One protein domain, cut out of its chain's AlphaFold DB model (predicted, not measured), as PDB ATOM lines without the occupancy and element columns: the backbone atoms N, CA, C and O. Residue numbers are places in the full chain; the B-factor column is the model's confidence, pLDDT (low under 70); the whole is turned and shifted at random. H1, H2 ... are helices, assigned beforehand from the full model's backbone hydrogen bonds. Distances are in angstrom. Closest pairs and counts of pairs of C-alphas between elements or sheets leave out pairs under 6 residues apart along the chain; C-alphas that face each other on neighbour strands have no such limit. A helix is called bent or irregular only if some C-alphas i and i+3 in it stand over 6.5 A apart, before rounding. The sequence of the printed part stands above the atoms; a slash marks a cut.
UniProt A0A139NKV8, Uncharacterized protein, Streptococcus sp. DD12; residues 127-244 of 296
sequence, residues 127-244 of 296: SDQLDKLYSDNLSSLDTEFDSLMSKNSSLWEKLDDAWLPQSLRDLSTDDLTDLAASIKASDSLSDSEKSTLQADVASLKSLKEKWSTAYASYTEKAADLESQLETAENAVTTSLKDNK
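This is residues 127 to 244 of the 296 residues of an uncharacterized protein of Streptococcus sp. DD12 (UniProt A0A139NKV8). One very long helix, H4, makes the long axis, and two shorter helical parts fold alongside it: H3, which makes a helical hairpin with the first part of H4, and the bent helix H1, whose two arms run along H4 the opposite way. H1 and H3 keep apart from each other, a long loop of residues 157 to 172 leads from the short helix H2 to H3, and residues 230 to 244, of which 230 to 242 belong to H4, stick out alone at the far end. The printed part has 118 residues with four named helices, in the order H1, H2, H3, H4, and no named strand, and its class is all helix. It is extended, with a radius of gyration of the C-alphas of 21.4 A and spans of 75 by 22 by 21 A.

H4 takes residues 191 to 242 and is 74.1 A long, from C-alpha 191 at (7.396, 35.483, -6.881) to C-alpha 242 at (72.020, 45.518, -41.647). H3 is residues 173 to 185, 18.7 A long. H1, residues 127 to 151, was assigned as one helix by its hydrogen bonds but is bent, with C-alphas 137 and 140 6.9 A apart. Its arm H1a is residues 127 to 137, 15.7 A long, beginning at C-alpha 127 at (52.155, 48.043, -26.968), and its arm H1b is residues 140 to 151, 16.6 A long. H2 is residues 153 to 156, 5.0 A long.

H4 is the hub. H3 and H4 form a helical hairpin and touch through residues 194 to 208 of H4 alone, with the closest C-alphas, those of Ala 180 and Gln 198, 6.0 A apart. They run opposite ways at a shallow tilt of 19 degrees. H1b touches residues 200 to 211 of H4 alone, closest at the C-alphas of Leu 148 and Asp 200, 6.9 A, opposite ways at a shallow tilt of 28 degrees. H1a touches residues 214 to 229 of H4 alone, closest at the C-alphas of Asn 137 and Ala 214, 5.7 A, opposite ways at a shallow tilt of 11 degrees. The two arms stand at a steep tilt of 39 degrees to each other. H2 and H4 only just touch, with 3 pairs of C-alphas within 8 A, the closest those of Leu 155 and Glu 193, 7.1 A. H3 is apart from H1a, H1b and H2. Every O i to N i+4 pair is within hydrogen-bond range in H1a, H1b and H3, and 47 of 48 are in H4; H2 is too short for such a pair.

The C-alphas of Asp 191 and Lys 244, the two farthest apart, are 75.5 A from each other. Without residues 230 to 244, which stand free, the body spans 57 by 23 by 20 A. The printed part has no cut. The link from H2 to H3 is long, with 16 residues. The mean pLDDT of the printed part is 78.4, and 21 residues are under 70, among them residues 160 to 170.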
ATOM      1  N   SER A 127      52.399  49.015 -28.038       69.94
ATOM      2  CA  SER A 127      52.155  48.043 -26.968       69.94
ATOM      3  C   SER A 127      51.302  48.660 -25.856       69.94
ATOM      4  O   SER A 127      50.243  48.128 -25.534       69.94
ATOM      5  N   ASP A 128      51.673  49.849 -25.365       73.94
ATOM      6  CA  ASP A 128      50.892  50.563 -24.342       73.94
ATOM      7  C   ASP A 128      49.454  50.861 -24.801       73.94
ATOM      8  O   ASP A 128      48.508  50.855 -24.009       73.94
ATOM      9  N   GLN A 129      49.273  51.166 -26.090       77.62
ATOM     10  CA  GLN A 129      47.955  51.417 -26.668       77.62
ATOM     11  C   GLN A 129      47.109  50.146 -26.753       77.62
ATOM     12  O   GLN A 129      45.908  50.229 -26.503       77.62
ATOM     13  N   LEU A 130      47.705  48.994 -27.072       69.81
ATOM     14  CA  LEU A 130      47.017  47.700 -27.071       69.81
ATOM     15  C   LEU A 130      46.550  47.318 -25.660       69.81
ATOM     16  O   LEU A 130      45.382  46.962 -25.483       69.81
ATOM     17  N   ASP A 131      47.413  47.485 -24.658       68.12
ATOM     18  CA  ASP A 131      47.078  47.197 -23.259       68.12
ATOM     19  C   ASP A 131      45.949  48.108 -22.754       68.12
ATOM     20  O   ASP A 131      44.972  47.652 -22.148       68.12
ATOM     21  N   LYS A 132      46.017  49.407 -23.076       74.50
ATOM     22  CA  LYS A 132      44.940  50.362 -22.765       74.50
ATOM     23  C   LYS A 132      43.649  50.037 -23.495       74.50
ATOM     24  O   LYS A 132      42.584  50.125 -22.899       74.50
ATOM     25  N   LEU A 133      43.726  49.645 -24.764       69.94
ATOM     26  CA  LEU A 133      42.550  49.293 -25.546       69.94
ATOM     27  C   LEU A 133      41.798  48.119 -24.905       69.94
ATOM     28  O   LEU A 133      40.569  48.152 -24.858       69.94
ATOM     29  N   TYR A 134      42.508  47.126 -24.369       67.69
ATOM     30  CA  TYR A 134      41.893  46.038 -23.607       67.69
ATOM     31  C   TYR A 134      41.246  46.551 -22.313       67.69
ATOM     32  O   TYR A 134      40.040  46.384 -22.104       67.69
ATOM     33  N   SER A 135      42.029  47.248 -21.480       68.88
ATOM     34  CA  SER A 135      41.574  47.761 -20.183       68.88
ATOM     35  C   SER A 135      40.365  48.699 -20.304       68.88
ATOM     36  O   SER A 135      39.424  48.593 -19.521       68.88
ATOM     37  N   ASP A 136      40.356  49.597 -21.290       74.44
ATOM     38  CA  ASP A 136      39.308  50.607 -21.462       74.44
ATOM     39  C   ASP A 136      37.994  50.012 -21.997       74.44
ATOM     40  O   ASP A 136      36.923  50.566 -21.743       74.44
ATOM     41  N   ASN A 137      38.050  48.901 -22.745       66.56
ATOM     42  CA  ASN A 137      36.869  48.346 -23.417       66.56
ATOM     43  C   ASN A 137      36.244  47.154 -22.681       66.56
ATOM     44  O   ASN A 137      35.032  46.980 -22.794       66.56
ATOM     45  N   LEU A 138      37.021  46.347 -21.951       69.81
ATOM     46  CA  LEU A 138      36.533  45.066 -21.414       69.81
ATOM     47  C   LEU A 138      36.504  45.010 -19.879       69.81
ATOM     48  O   LEU A 138      35.502  44.573 -19.316       69.81
ATOM     49  N   SER A 139      37.503  45.574 -19.190       72.00
ATOM     50  CA  SER A 139      37.613  45.485 -17.718       72.00
ATOM     51  C   SER A 139      36.414  46.084 -16.963       72.00
ATOM     52  O   SER A 139      35.966  45.559 -15.938       72.00
ATOM     53  N   SER A 140      35.841  47.176 -17.481       76.81
ATOM     54  CA  SER A 140      34.646  47.785 -16.879       76.81
ATOM     55  C   SER A 140      33.413  46.882 -16.976       76.81
ATOM     56  O   SER A 140      32.571  46.890 -16.078       76.81
ATOM     57  N   LEU A 141      33.323  46.076 -18.033       78.00
ATOM     58  CA  LEU A 141      32.212  45.165 -18.256       78.00
ATOM     59  C   LEU A 141      32.365  43.883 -17.425       78.00
ATOM     60  O   LEU A 141      31.359  43.351 -16.961       78.00
ATOM     61  N   ASP A 142      33.597  43.423 -17.182       74.38
ATOM     62  CA  ASP A 142      33.885  42.365 -16.201       74.38
ATOM     63  C   ASP A 142      33.447  42.780 -14.795       74.38
ATOM     64  O   ASP A 142      32.730  42.050 -14.115       74.38
ATOM     65  N   THR A 143      33.784  44.008 -14.402       80.06
ATOM     66  CA  THR A 143      33.372  44.560 -13.105       80.06
ATOM     67  C   THR A 143      31.844  44.644 -12.986       80.06
ATOM     68  O   THR A 143      31.280  44.373 -11.922       80.06
ATOM     69  N   GLU A 144      31.148  45.013 -14.071       81.44
ATOM     70  CA  GLU A 144      29.679  45.042 -14.115       81.44
ATOM     71  C   GLU A 144      29.085  43.629 -13.952       81.44
ATOM     72  O   GLU A 144      28.127  43.464 -13.193       81.44
ATOM     73  N   PHE A 145      29.681  42.607 -14.585       81.75
ATOM     74  CA  PHE A 145      29.280  41.202 -14.430       81.75
ATOM     75  C   PHE A 145      29.453  40.723 -12.985       81.75
ATOM     76  O   PHE A 145      28.505  40.222 -12.377       81.75
ATOM     77  N   ASP A 146      30.639  40.923 -12.411       78.69
ATOM     78  CA  ASP A 146      30.959  40.452 -11.064       78.69
ATOM     79  C   ASP A 146      30.075  41.130 -10.011       78.69
ATOM     80  O   ASP A 146      29.609  40.488  -9.064       78.69
ATOM     81  N   SER A 147      29.771  42.419 -10.200       82.94
ATOM     82  CA  SER A 147      28.842  43.155  -9.339       82.94
ATOM     83  C   SER A 147      27.421  42.590  -9.413       82.94
ATOM     84  O   SER A 147      26.774  42.423  -8.373       82.94
ATOM     85  N   LEU A 148      26.945  42.260 -10.618       82.69
ATOM     86  CA  LEU A 148      25.627  41.664 -10.824       82.69
ATOM     87  C   LEU A 148      25.520  40.298 -10.132       82.69
ATOM     88  O   LEU A 148      24.573  40.058  -9.379       82.69
ATOM     89  N   MET A 149      26.521  39.439 -10.330       77.81
ATOM     90  CA  MET A 149      26.560  38.097  -9.746       77.81
ATOM     91  C   MET A 149      26.696  38.129  -8.221       77.81
ATOM     92  O   MET A 149      26.026  37.369  -7.520       77.81
ATOM     93  N   SER A 150      27.493  39.057  -7.688       81.81
ATOM     94  CA  SER A 150      27.693  39.207  -6.241       81.81
ATOM     95  C   SER A 150      26.448  39.726  -5.523       81.81
ATOM     96  O   SER A 150      26.186  39.349  -4.382       81.81
ATOM     97  N   LYS A 151      25.658  40.592  -6.171       85.44
ATOM     98  CA  LYS A 151      24.483  41.223  -5.552       85.44
ATOM     99  C   LYS A 151      23.399  40.213  -5.170       85.44
ATOM    100  O   LYS A 151      22.751  40.384  -4.140       85.44
ATOM    101  N   ASN A 152      23.207  39.187  -5.994       84.06
ATOM    102  CA  ASN A 152      22.151  38.191  -5.833       84.06
ATOM    103  C   ASN A 152      22.707  36.761  -5.726       84.06
ATOM    104  O   ASN A 152      21.994  35.808  -6.027       84.06
ATOM    105  N   SER A 153      23.954  36.595  -5.269       81.75
ATOM    106  CA  SER A 153      24.644  35.295  -5.190       81.75
ATOM    107  C   SER A 153      23.815  34.222  -4.477       81.75
ATOM    108  O   SER A 153      23.593  33.153  -5.025       81.75
ATOM    109  N   SER A 154      23.228  34.550  -3.324       82.31
ATOM    110  CA  SER A 154      22.356  33.630  -2.573       82.31
ATOM    111  C   SER A 154      21.064  33.219  -3.299       82.31
ATOM    112  O   SER A 154      20.451  32.220  -2.931       82.31
ATOM    113  N   LEU A 155      20.607  33.985  -4.297       85.00
ATOM    114  CA  LEU A 155      19.479  33.605  -5.155       85.00
ATOM    115  C   LEU A 155      19.948  32.740  -6.324       85.00
ATOM    116  O   LEU A 155      19.256  31.792  -6.687       85.00
ATOM    117  N   TRP A 156      21.127  33.041  -6.870       81.62
ATOM    118  CA  TRP A 156      21.786  32.221  -7.883       81.62
ATOM    119  C   TRP A 156      22.169  30.836  -7.350       81.62
ATOM    120  O   TRP A 156      21.981  29.860  -8.058       81.62
ATOM    121  N   GLU A 157      22.581  30.725  -6.086       80.12
ATOM    122  CA  GLU A 157      22.854  29.450  -5.395       80.12
ATOM    123  C   GLU A 157      21.594  28.617  -5.103       80.12
ATOM    124  O   GLU A 157      21.679  27.419  -4.854       80.12
ATOM    125  N   LYS A 158      20.405  29.237  -5.092       81.44
ATOM    126  CA  LYS A 158      19.131  28.508  -4.939       81.44
ATOM    127  C   LYS A 158      18.642  27.891  -6.247       81.44
ATOM    128  O   LYS A 158      17.771  27.018  -6.214       81.44
ATOM    129  N   LEU A 159      19.126  28.388  -7.385       75.81
ATOM    130  CA  LEU A 159      18.989  27.691  -8.658       75.81
ATOM    131  C   LEU A 159      19.964  26.502  -8.623       75.81
ATOM    132  O   LEU A 159      21.083  26.650  -8.155       75.81
ATOM    133  N   ASP A 160      19.500  25.324  -9.045       66.56
ATOM    134  CA  ASP A 160      20.257  24.059  -9.014       66.56
ATOM    135  C   ASP A 160      21.679  24.209  -9.598       66.56
ATOM    136  O   ASP A 160      21.876  24.990 -10.532       66.56
ATOM    137  N   ASP A 161      22.643  23.421  -9.103       59.16
ATOM    138  CA  ASP A 161      24.071  23.475  -9.464       59.16
ATOM    139  C   ASP A 161      24.305  23.349 -10.982       59.16
ATOM    140  O   ASP A 161      25.295  23.846 -11.518       59.16
ATOM    141  N   ALA A 162      23.357  22.737 -11.699       57.66
ATOM    142  CA  ALA A 162      23.342  22.653 -13.159       57.66
ATOM    143  C   ALA A 162      23.278  24.021 -13.876       57.66
ATOM    144  O   ALA A 162      23.585  24.087 -15.065       57.66
ATOM    145  N   TRP A 163      22.890  25.099 -13.183       57.28
ATOM    146  CA  TRP A 163      22.753  26.459 -13.724       57.28
ATOM    147  C   TRP A 163      23.818  27.445 -13.188       57.28
ATOM    148  O   TRP A 163      23.713  28.648 -13.439       57.28
ATOM    149  N   LEU A 164      24.817  26.973 -12.426       58.53
ATOM    150  CA  LEU A 164      25.758  27.818 -11.671       58.53
ATOM    151  C   LEU A 164      26.813  28.584 -12.524       58.53
ATOM    152  O   LEU A 164      27.110  28.211 -13.665       58.53
ATOM    153  N   PRO A 165      27.429  29.652 -11.950       48.94
ATOM    154  CA  PRO A 165      28.060  30.796 -12.623       48.94
ATOM    155  C   PRO A 165      29.231  30.542 -13.557       48.94
ATOM    156  O   PRO A 165      29.448  31.368 -14.444       48.94
ATOM    157  N   GLN A 166      29.952  29.429 -13.403       47.25
ATOM    158  CA  GLN A 166      31.006  29.079 -14.359       47.25
ATOM    159  C   GLN A 166      30.412  28.919 -15.772       47.25
ATOM    160  O   GLN A 166      31.084  29.225 -16.742       47.25
ATOM    161  N   SER A 167      29.124  28.549 -15.875       56.88
ATOM    162  CA  SER A 167      28.372  28.490 -17.137       56.88
ATOM    163  C   SER A 167      27.625  29.784 -17.495       56.88
ATOM    164  O   SER A 167      27.365  30.024 -18.669       56.88
ATOM    165  N   LEU A 168      27.296  30.658 -16.526       61.44
ATOM    166  CA  LEU A 168      26.505  31.881 -16.773       61.44
ATOM    167  C   LEU A 168      27.237  32.894 -17.655       61.44
ATOM    168  O   LEU A 168      26.609  33.575 -18.471       61.44
ATOM    169  N   ARG A 169      28.563  32.983 -17.502       63.09
ATOM    170  CA  ARG A 169      29.414  33.800 -18.378       63.09
ATOM    171  C   ARG A 169      29.361  33.276 -19.820       63.09
ATOM    172  O   ARG A 169      29.304  34.071 -20.765       63.09
ATOM    173  N   ASP A 170      29.216  31.966 -19.970       64.44
ATOM    174  CA  ASP A 170      29.190  31.288 -21.257       64.44
ATOM    175  C   ASP A 170      27.792  31.207 -21.873       64.44
ATOM    176  O   ASP A 170      27.703  31.186 -23.082       64.44
ATOM    177  N   LEU A 171      26.676  31.290 -21.149       70.56
ATOM    178  CA  LEU A 171      25.331  31.160 -21.751       70.56
ATOM    179  C   LEU A 171      25.093  32.077 -22.967       70.56
ATOM    180  O   LEU A 171      25.331  33.279 -22.899       70.56
ATOM    181  N   SER A 172      24.597  31.564 -24.092       71.25
ATOM    182  CA  SER A 172      24.213  32.406 -25.239       71.25
ATOM    183  C   SER A 172      23.025  33.320 -24.916       71.25
ATOM    184  O   SER A 172      22.381  33.208 -23.869       71.25
ATOM    185  N   THR A 173      22.698  34.245 -25.824       73.56
ATOM    186  CA  THR A 173      21.495  35.081 -25.673       73.56
ATOM    187  C   THR A 173      20.226  34.221 -25.641       73.56
ATOM    188  O   THR A 173      19.272  34.530 -24.912       73.56
ATOM    189  N   ASP A 174      20.240  33.120 -26.393       75.50
ATOM    190  CA  ASP A 174      19.181  32.115 -26.423       75.50
ATOM    191  C   ASP A 174      19.138  31.320 -25.111       75.50
ATOM    192  O   ASP A 174      18.079  31.256 -24.485       75.50
ATOM    193  N   ASP A 175      20.281  30.868 -24.592       80.69
ATOM    194  CA  ASP A 175      20.331  30.182 -23.292       80.69
ATOM    195  C   ASP A 175      19.866  31.091 -22.142       80.69
ATOM    196  O   ASP A 175      19.170  30.649 -21.231       80.69
ATOM    197  N   LEU A 176      20.172  32.394 -22.193       81.62
ATOM    198  CA  LEU A 176      19.640  33.375 -21.240       81.62
ATOM    199  C   LEU A 176      18.116  33.543 -21.377       81.62
ATOM    200  O   LEU A 176      17.433  33.911 -20.419       81.62
ATOM    201  N   THR A 177      17.551  33.311 -22.562       82.44
ATOM    202  CA  THR A 177      16.094  33.287 -22.765       82.44
ATOM    203  C   THR A 177      15.472  32.049 -22.128       82.44
ATOM    204  O   THR A 177      14.469  32.177 -21.418       82.44
ATOM    205  N   ASP A 178      16.098  30.892 -22.303       84.56
ATOM    206  CA  ASP A 178      15.648  29.625 -21.727       84.56
ATOM    207  C   ASP A 178      15.813  29.596 -20.201       84.56
ATOM    208  O   ASP A 178      14.920  29.141 -19.477       84.56
ATOM    209  N   LEU A 179      16.882  30.200 -19.680       84.56
ATOM    210  CA  LEU A 179      17.071  30.437 -18.251       84.56
ATOM    211  C   LEU A 179      15.958  31.331 -17.687       84.56
ATOM    212  O   LEU A 179      15.367  31.011 -16.655       84.56
ATOM    213  N   ALA A 180      15.595  32.422 -18.375       88.25
ATOM    214  CA  ALA A 180      14.488  33.279 -17.941       88.25
ATOM    215  C   ALA A 180      13.142  32.532 -17.903       88.25
ATOM    216  O   ALA A 180      12.311  32.797 -17.026       88.25
ATOM    217  N   ALA A 181      12.907  31.610 -18.843       87.38
ATOM    218  CA  ALA A 181      11.724  30.750 -18.846       87.38
ATOM    219  C   ALA A 181      11.752  29.741 -17.685       87.38
ATOM    220  O   ALA A 181      10.742  29.563 -16.999       87.38
ATOM    221  N   SER A 182      12.918  29.158 -17.405       84.38
ATOM    222  CA  SER A 182      13.128  28.214 -16.303       84.38
ATOM    223  C   SER A 182      12.941  28.876 -14.933       84.38
ATOM    224  O   SER A 182      12.243  28.337 -14.077       84.38
ATOM    225  N   ILE A 183      13.436  30.106 -14.745       88.31
ATOM    226  CA  ILE A 183      13.203  30.907 -13.528       88.31
ATOM    227  C   ILE A 183      11.703  31.155 -13.307       88.31
ATOM    228  O   ILE A 183      11.218  31.060 -12.179       88.31
ATOM    229  N   LYS A 184      10.936  31.446 -14.369       87.94
ATOM    230  CA  LYS A 184       9.472  31.619 -14.268       87.94
ATOM    231  C   LYS A 184       8.777  30.339 -13.803       87.94
ATOM    232  O   LYS A 184       7.877  30.413 -12.962       87.94
ATOM    233  N   ALA A 185       9.207  29.203 -14.346       86.44
ATOM    234  CA  ALA A 185       8.646  27.884 -14.077       86.44
ATOM    235  C   ALA A 185       9.128  27.250 -12.759       86.44
ATOM    236  O   ALA A 185       8.568  26.240 -12.351       86.44
ATOM    237  N   SER A 186      10.134  27.825 -12.092       84.88
ATOM    238  CA  SER A 186      10.686  27.267 -10.855       84.88
ATOM    239  C   SER A 186       9.669  27.264  -9.709       84.88
ATOM    240  O   SER A 186       9.094  28.299  -9.381       84.88
ATOM    241  N   ASP A 187       9.497  26.123  -9.046       84.56
ATOM    242  CA  ASP A 187       8.686  26.009  -7.827       84.56
ATOM    243  C   ASP A 187       9.490  26.313  -6.546       84.56
ATOM    244  O   ASP A 187       8.909  26.446  -5.469       84.56
ATOM    245  N   SER A 188      10.822  26.437  -6.640       83.56
ATOM    246  CA  SER A 188      11.709  26.692  -5.492       83.56
ATOM    247  C   SER A 188      11.853  28.175  -5.138       83.56
ATOM    248  O   SER A 188      12.279  28.506  -4.031       83.56
ATOM    249  N   LEU A 189      11.494  29.067  -6.062       87.12
ATOM    250  CA  LEU A 189      11.617  30.516  -5.914       87.12
ATOM    251  C   LEU A 189      10.259  31.154  -5.606       87.12
ATOM    252  O   LEU A 189       9.255  30.853  -6.256       87.12
ATOM    253  N   SER A 190      10.229  32.102  -4.672       91.38
ATOM    254  CA  SER A 190       9.062  32.975  -4.478       91.38
ATOM    255  C   SER A 190       8.885  33.954  -5.645       91.38
ATOM    256  O   SER A 190       9.837  34.269  -6.362       91.38
ATOM    257  N   ASP A 191       7.684  34.515  -5.810       91.25
ATOM    258  CA  ASP A 191       7.396  35.483  -6.881       91.25
ATOM    259  C   ASP A 191       8.333  36.704  -6.855       91.25
ATOM    260  O   ASP A 191       8.760  37.193  -7.905       91.25
ATOM    261  N   SER A 192       8.714  37.172  -5.661       91.44
ATOM    262  CA  SER A 192       9.688  38.258  -5.507       91.44
ATOM    263  C   SER A 192      11.099  37.856  -5.934       91.44
ATOM    264  O   SER A 192      11.795  38.651  -6.560       91.44
ATOM    265  N   GLU A 193      11.525  36.628  -5.636       92.31
ATOM    266  CA  GLU A 193      12.851  36.128  -6.028       92.31
ATOM    267  C   GLU A 193      12.921  35.899  -7.542       92.31
ATOM    268  O   GLU A 193      13.892  36.309  -8.179       92.31
ATOM    269  N   LYS A 194      11.852  35.356  -8.143       91.25
ATOM    270  CA  LYS A 194      11.713  35.222  -9.603       91.25
ATOM    271  C   LYS A 194      11.816  36.568 -10.308       91.25
ATOM    272  O   LYS A 194      12.482  36.671 -11.335       91.25
ATOM    273  N   SER A 195      11.151  37.595  -9.775       91.94
ATOM    274  CA  SER A 195      11.200  38.940 -10.352       91.94
ATOM    275  C   SER A 195      12.609  39.537 -10.293       91.94
ATOM    276  O   SER A 195      13.023  40.184 -11.252       91.94
ATOM    277  N   THR A 196      13.343  39.323  -9.197       91.00
ATOM    278  CA  THR A 196      14.730  39.795  -9.049       91.00
ATOM    279  C   THR A 196      15.663  39.093 -10.035       91.00
ATOM    280  O   THR A 196      16.358  39.766 -10.791       91.00
ATOM    281  N   LEU A 197      15.618  37.761 -10.114       89.69
ATOM    282  CA  LEU A 197      16.468  36.998 -11.035       89.69
ATOM    283  C   LEU A 197      16.139  37.275 -12.509       89.69
ATOM    284  O   LEU A 197      17.034  37.315 -13.345       89.69
ATOM    285  N   GLN A 198      14.877  37.550 -12.857       90.88
ATOM    286  CA  GLN A 198      14.531  37.995 -14.214       90.88
ATOM    287  C   GLN A 198      15.138  39.357 -14.569       90.88
ATOM    288  O   GLN A 198      15.524  39.564 -15.721       90.88
ATOM    289  N   ALA A 199      15.219  40.281 -13.609       92.06
ATOM    290  CA  ALA A 199      15.880  41.567 -13.818       92.06
ATOM    291  C   ALA A 199      17.395  41.393 -14.007       92.06
ATOM    292  O   ALA A 199      17.986  42.054 -14.865       92.06
ATOM    293  N   ASP A 200      18.008  40.460 -13.276       89.12
ATOM    294  CA  ASP A 200      19.416  40.122 -13.474       89.12
ATOM    295  C   ASP A 200      19.654  39.481 -14.845       89.12
ATOM    296  O   ASP A 200      20.540  39.925 -15.564       89.12
ATOM    297  N   VAL A 201      18.829  38.516 -15.276       88.81
ATOM    298  CA  VAL A 201      18.947  37.910 -16.618       88.81
ATOM    299  C   VAL A 201      18.791  38.952 -17.729       88.81
ATOM    300  O   VAL A 201      19.522  38.920 -18.717       88.81
ATOM    301  N   ALA A 202      17.874  39.912 -17.580       89.88
ATOM    302  CA  ALA A 202      17.754  41.020 -18.528       89.88
ATOM    303  C   ALA A 202      19.023  41.895 -18.559       89.88
ATOM    304  O   ALA A 202      19.454  42.326 -19.630       89.88
ATOM    305  N   SER A 203      19.643  42.113 -17.397       89.25
ATOM    306  CA  SER A 203      20.906  42.845 -17.280       89.25
ATOM    307  C   SER A 203      22.074  42.063 -17.894       89.25
ATOM    308  O   SER A 203      22.861  42.655 -18.626       89.25
ATOM    309  N   LEU A 204      22.139  40.738 -17.705       85.31
ATOM    310  CA  LEU A 204      23.118  39.848 -18.348       85.31
ATOM    311  C   LEU A 204      23.010  39.890 -19.874       85.31
ATOM    312  O   LEU A 204      24.029  39.975 -20.555       85.31
ATOM    313  N   LYS A 205      21.789  39.892 -20.425       84.31
ATOM    314  CA  LYS A 205      21.575  40.037 -21.875       84.31
ATOM    315  C   LYS A 205      22.121  41.361 -22.398       84.31
ATOM    316  O   LYS A 205      22.873  41.376 -23.367       84.31
ATOM    317  N   SER A 206      21.803  42.464 -21.719       87.00
ATOM    318  CA  SER A 206      22.348  43.776 -22.083       87.00
ATOM    319  C   SER A 206      23.875  43.810 -21.964       87.00
ATOM    320  O   SER A 206      24.549  44.378 -22.822       87.00
ATOM    321  N   LEU A 207      24.439  43.169 -20.938       82.88
ATOM    322  CA  LEU A 207      25.881  43.076 -20.751       82.88
ATOM    323  C   LEU A 207      26.557  42.264 -21.864       82.88
ATOM    324  O   LEU A 207      27.607  42.681 -22.350       82.88
ATOM    325  N   LYS A 208      25.931  41.184 -22.349       79.44
ATOM    326  CA  LYS A 208      26.416  40.431 -23.519       79.44
ATOM    327  C   LYS A 208      26.406  41.250 -24.802       79.44
ATOM    328  O   LYS A 208      27.376  41.204 -25.554       79.44
ATOM    329  N   GLU A 209      25.370  42.048 -25.044       80.50
ATOM    330  CA  GLU A 209      25.339  42.961 -26.196       80.50
ATOM    331  C   GLU A 209      26.457  44.017 -26.115       80.50
ATOM    332  O   GLU A 209      27.140  44.294 -27.112       80.50
ATOM    333  N   LYS A 210      26.692  44.576 -24.915       81.00
ATOM    334  CA  LYS A 210      27.811  45.495 -24.656       81.00
ATOM    335  C   LYS A 210      29.155  44.810 -24.905       81.00
ATOM    336  O   LYS A 210      29.981  45.384 -25.609       81.00
ATOM    337  N   TRP A 211      29.355  43.594 -24.388       75.50
ATOM    338  CA  TRP A 211      30.551  42.782 -24.632       75.50
ATOM    339  C   TRP A 211      30.763  42.539 -26.118       75.50
ATOM    340  O   TRP A 211      31.834  42.839 -26.625       75.50
ATOM    341  N   SER A 212      29.750  42.069 -26.848       73.94
ATOM    342  CA  SER A 212      29.859  41.830 -28.291       73.94
ATOM    343  C   SER A 212      30.293  43.092 -29.046       73.94
ATOM    344  O   SER A 212      31.193  43.040 -29.888       73.94
ATOM    345  N   THR A 213      29.717  44.244 -28.696       77.88
ATOM    346  CA  THR A 213      30.084  45.537 -29.292       77.88
ATOM    347  C   THR A 213      31.514  45.945 -28.932       77.88
ATOM    348  O   THR A 213      32.281  46.357 -29.808       77.88
ATOM    349  N   ALA A 214      31.885  45.817 -27.656       73.38
ATOM    350  CA  ALA A 214      33.218  46.128 -27.157       73.38
ATOM    351  C   ALA A 214      34.276  45.235 -27.814       73.38
ATOM    352  O   ALA A 214      35.261  45.759 -28.323       73.38
ATOM    353  N   TYR A 215      34.031  43.928 -27.912       69.38
ATOM    354  CA  TYR A 215      34.897  42.969 -28.596       69.38
ATOM    355  C   TYR A 215      35.042  43.270 -30.083       69.38
ATOM    356  O   TYR A 215      36.156  43.224 -30.598       69.38
ATOM    357  N   ALA A 216      33.962  43.620 -30.787       71.94
ATOM    358  CA  ALA A 216      34.051  43.992 -32.197       71.94
ATOM    359  C   ALA A 216      34.924  45.247 -32.401       71.94
ATOM    360  O   ALA A 216      35.809  45.248 -33.258       71.94
ATOM    361  N   SER A 217      34.720  46.284 -31.578       75.00
ATOM    362  CA  SER A 217      35.529  47.516 -31.584       75.00
ATOM    363  C   SER A 217      36.989  47.247 -31.211       75.00
ATOM    364  O   SER A 217      37.901  47.754 -31.864       75.00
ATOM    365  N   TYR A 218      37.210  46.444 -30.169       75.56
ATOM    366  CA  TYR A 218      38.527  46.025 -29.710       75.56
ATOM    367  C   TYR A 218      39.273  45.287 -30.822       75.56
ATOM    368  O   TYR A 218      40.374  45.685 -31.172       75.56
ATOM    369  N   THR A 219      38.637  44.298 -31.448       69.88
ATOM    370  CA  THR A 219      39.225  43.491 -32.527       69.88
ATOM    371  C   THR A 219      39.622  44.350 -33.728       69.88
ATOM    372  O   THR A 219      40.722  44.209 -34.254       69.88
ATOM    373  N   GLU A 220      38.752  45.268 -34.165       74.81
ATOM    374  CA  GLU A 220      39.042  46.150 -35.305       74.81
ATOM    375  C   GLU A 220      40.240  47.070 -35.033       74.81
ATOM    376  O   GLU A 220      41.096  47.246 -35.899       74.81
ATOM    377  N   LYS A 221      40.326  47.634 -33.824       76.38
ATOM    378  CA  LYS A 221      41.420  48.534 -33.432       76.38
ATOM    379  C   LYS A 221      42.714  47.782 -33.124       76.38
ATOM    380  O   LYS A 221      43.785  48.263 -33.486       76.38
ATOM    381  N   ALA A 222      42.621  46.615 -32.492       74.12
ATOM    382  CA  ALA A 222      43.764  45.762 -32.197       74.12
ATOM    383  C   ALA A 222      44.457  45.326 -33.491       74.12
ATOM    384  O   ALA A 222      45.671  45.442 -33.581       74.12
ATOM    385  N   ALA A 223      43.697  44.966 -34.531       76.00
ATOM    386  CA  ALA A 223      44.253  44.587 -35.831       76.00
ATOM    387  C   ALA A 223      45.150  45.659 -36.461       76.00
ATOM    388  O   ALA A 223      46.213  45.355 -37.007       76.00
ATOM    389  N   ASP A 224      44.720  46.919 -36.398       79.88
ATOM    390  CA  ASP A 224      45.498  48.035 -36.931       79.88
ATOM    391  C   ASP A 224      46.771  48.264 -36.104       79.88
ATOM    392  O   ASP A 224      47.866  48.363 -36.662       79.88
ATOM    393  N   LEU A 225      46.648  48.271 -34.773       76.69
ATOM    394  CA  LEU A 225      47.782  48.444 -33.866       76.69
ATOM    395  C   LEU A 225      48.810  47.311 -34.001       76.69
ATOM    396  O   LEU A 225      50.006  47.589 -34.072       76.69
ATOM    397  N   GLU A 226      48.362  46.059 -34.107       76.38
ATOM    398  CA  GLU A 226      49.215  44.885 -34.328       76.38
ATOM    399  C   GLU A 226      49.959  44.969 -35.663       76.38
ATOM    400  O   GLU A 226      51.168  44.746 -35.715       76.38
ATOM    401  N   SER A 227      49.278  45.364 -36.744       80.62
ATOM    402  CA  SER A 227      49.924  45.541 -38.049       80.62
ATOM    403  C   SER A 227      50.994  46.641 -38.015       80.62
ATOM    404  O   SER A 227      52.076  46.516 -38.608       80.62
ATOM    405  N   GLN A 228      50.722  47.730 -37.293       81.31
ATOM    406  CA  GLN A 228      51.695  48.798 -37.090       81.31
ATOM    407  C   GLN A 228      52.878  48.356 -36.220       81.31
ATOM    408  O   GLN A 228      54.006  48.784 -36.495       81.31
ATOM    409  N   LEU A 229      52.635  47.518 -35.207       76.81
ATOM    410  CA  LEU A 229      53.660  46.962 -34.327       76.81
ATOM    411  C   LEU A 229      54.582  46.028 -35.115       76.81
ATOM    412  O   LEU A 229      55.787  46.263 -35.144       76.81
ATOM    413  N   GLU A 230      54.023  45.089 -35.882       77.44
ATOM    414  CA  GLU A 230      54.783  44.189 -36.762       77.44
ATOM    415  C   GLU A 230      55.643  44.977 -37.765       77.44
ATOM    416  O   GLU A 230      56.801  44.643 -38.031       77.44
ATOM    417  N   THR A 231      55.106  46.065 -38.323       83.81
ATOM    418  CA  THR A 231      55.870  46.940 -39.225       83.81
ATOM    419  C   THR A 231      57.064  47.581 -38.511       83.81
ATOM    420  O   THR A 231      58.162  47.637 -39.074       83.81
ATOM    421  N   ALA A 232      56.868  48.066 -37.282       76.38
ATOM    422  CA  ALA A 232      57.934  48.662 -36.483       76.38
ATOM    423  C   ALA A 232      59.003  47.620 -36.107       76.38
ATOM    424  O   ALA A 232      60.190  47.863 -36.326       76.38
ATOM    425  N   GLU A 233      58.599  46.438 -35.644       77.81
ATOM    426  CA  GLU A 233      59.488  45.330 -35.272       77.81
ATOM    427  C   GLU A 233      60.323  44.816 -36.446       77.81
ATOM    428  O   GLU A 233      61.535  44.615 -36.321       77.81
ATOM    429  N   ASN A 234      59.709  44.662 -37.620       79.25
ATOM    430  CA  ASN A 234      60.424  44.264 -38.830       79.25
ATOM    431  C   ASN A 234      61.483  45.300 -39.228       79.25
ATOM    432  O   ASN A 234      62.572  44.936 -39.688       79.25
ATOM    433  N   ALA A 235      61.207  46.590 -39.020       79.81
ATOM    434  CA  ALA A 235      62.174  47.653 -39.272       79.81
ATOM    435  C   ALA A 235      63.338  47.635 -38.263       79.81
ATOM    436  O   ALA A 235      64.492  47.838 -38.663       79.81
ATOM    437  N   VAL A 236      63.070  47.348 -36.982       77.94
ATOM    438  CA  VAL A 236      64.116  47.121 -35.964       77.94
ATOM    439  C   VAL A 236      64.968  45.913 -36.354       77.94
ATOM    440  O   VAL A 236      66.182  46.033 -36.489       77.94
ATOM    441  N   THR A 237      64.339  44.778 -36.654       78.88
ATOM    442  CA  THR A 237      65.016  43.533 -37.054       78.88
ATOM    443  C   THR A 237      65.903  43.730 -38.282       78.88
ATOM    444  O   THR A 237      67.052  43.285 -38.309       78.88
ATOM    445  N   THR A 238      65.397  44.428 -39.301       82.31
ATOM    446  CA  THR A 238      66.168  44.752 -40.511       82.31
ATOM    447  C   THR A 238      67.382  45.604 -40.164       82.31
ATOM    448  O   THR A 238      68.491  45.301 -40.592       82.31
ATOM    449  N   SER A 239      67.205  46.615 -39.315       79.19
ATOM    450  CA  SER A 239      68.306  47.470 -38.873       79.19
ATOM    451  C   SER A 239      69.357  46.692 -38.078       79.19
ATOM    452  O   SER A 239      70.548  46.895 -38.301       79.19
ATOM    453  N   LEU A 240      68.957  45.785 -37.183       81.06
ATOM    454  CA  LEU A 240      69.889  44.922 -36.448       81.06
ATOM    455  C   LEU A 240      70.730  44.080 -37.424       81.06
ATOM    456  O   LEU A 240      71.963  44.107 -37.360       81.06
ATOM    457  N   LYS A 241      70.084  43.434 -38.404       84.19
ATOM    458  CA  LYS A 241      70.750  42.626 -39.442       84.19
ATOM    459  C   LYS A 241      71.682  43.453 -40.331       84.19
ATOM    460  O   LYS A 241      72.832  43.066 -40.543       84.19
ATOM    461  N   ASP A 242      71.233  44.615 -40.797       88.00
ATOM    462  CA  ASP A 242      72.020  45.518 -41.647       88.00
ATOM    463  C   ASP A 242      73.270  46.047 -40.931       88.00
ATOM    464  O   ASP A 242      74.300  46.314 -41.557       88.00
ATOM    465  N   ASN A 243      73.204  46.165 -39.603       87.19
ATOM    466  CA  ASN A 243      74.336  46.544 -38.762       87.19
ATOM    467  C   ASN A 243      75.124  45.340 -38.235       87.19
ATOM    468  O   ASN A 243      76.028  45.534 -37.430       87.19
ATOM    469  N   LYS A 244      74.860  44.127 -38.739       91.00
ATOM    470  CA  LYS A 244      75.587  42.896 -38.394       91.00
ATOM    471  C   LYS A 244      75.497  42.523 -36.911       91.00
ATOM    472  O   LYS A 244      76.430  41.921 -36.388       91.00
TER     473      LYS A 244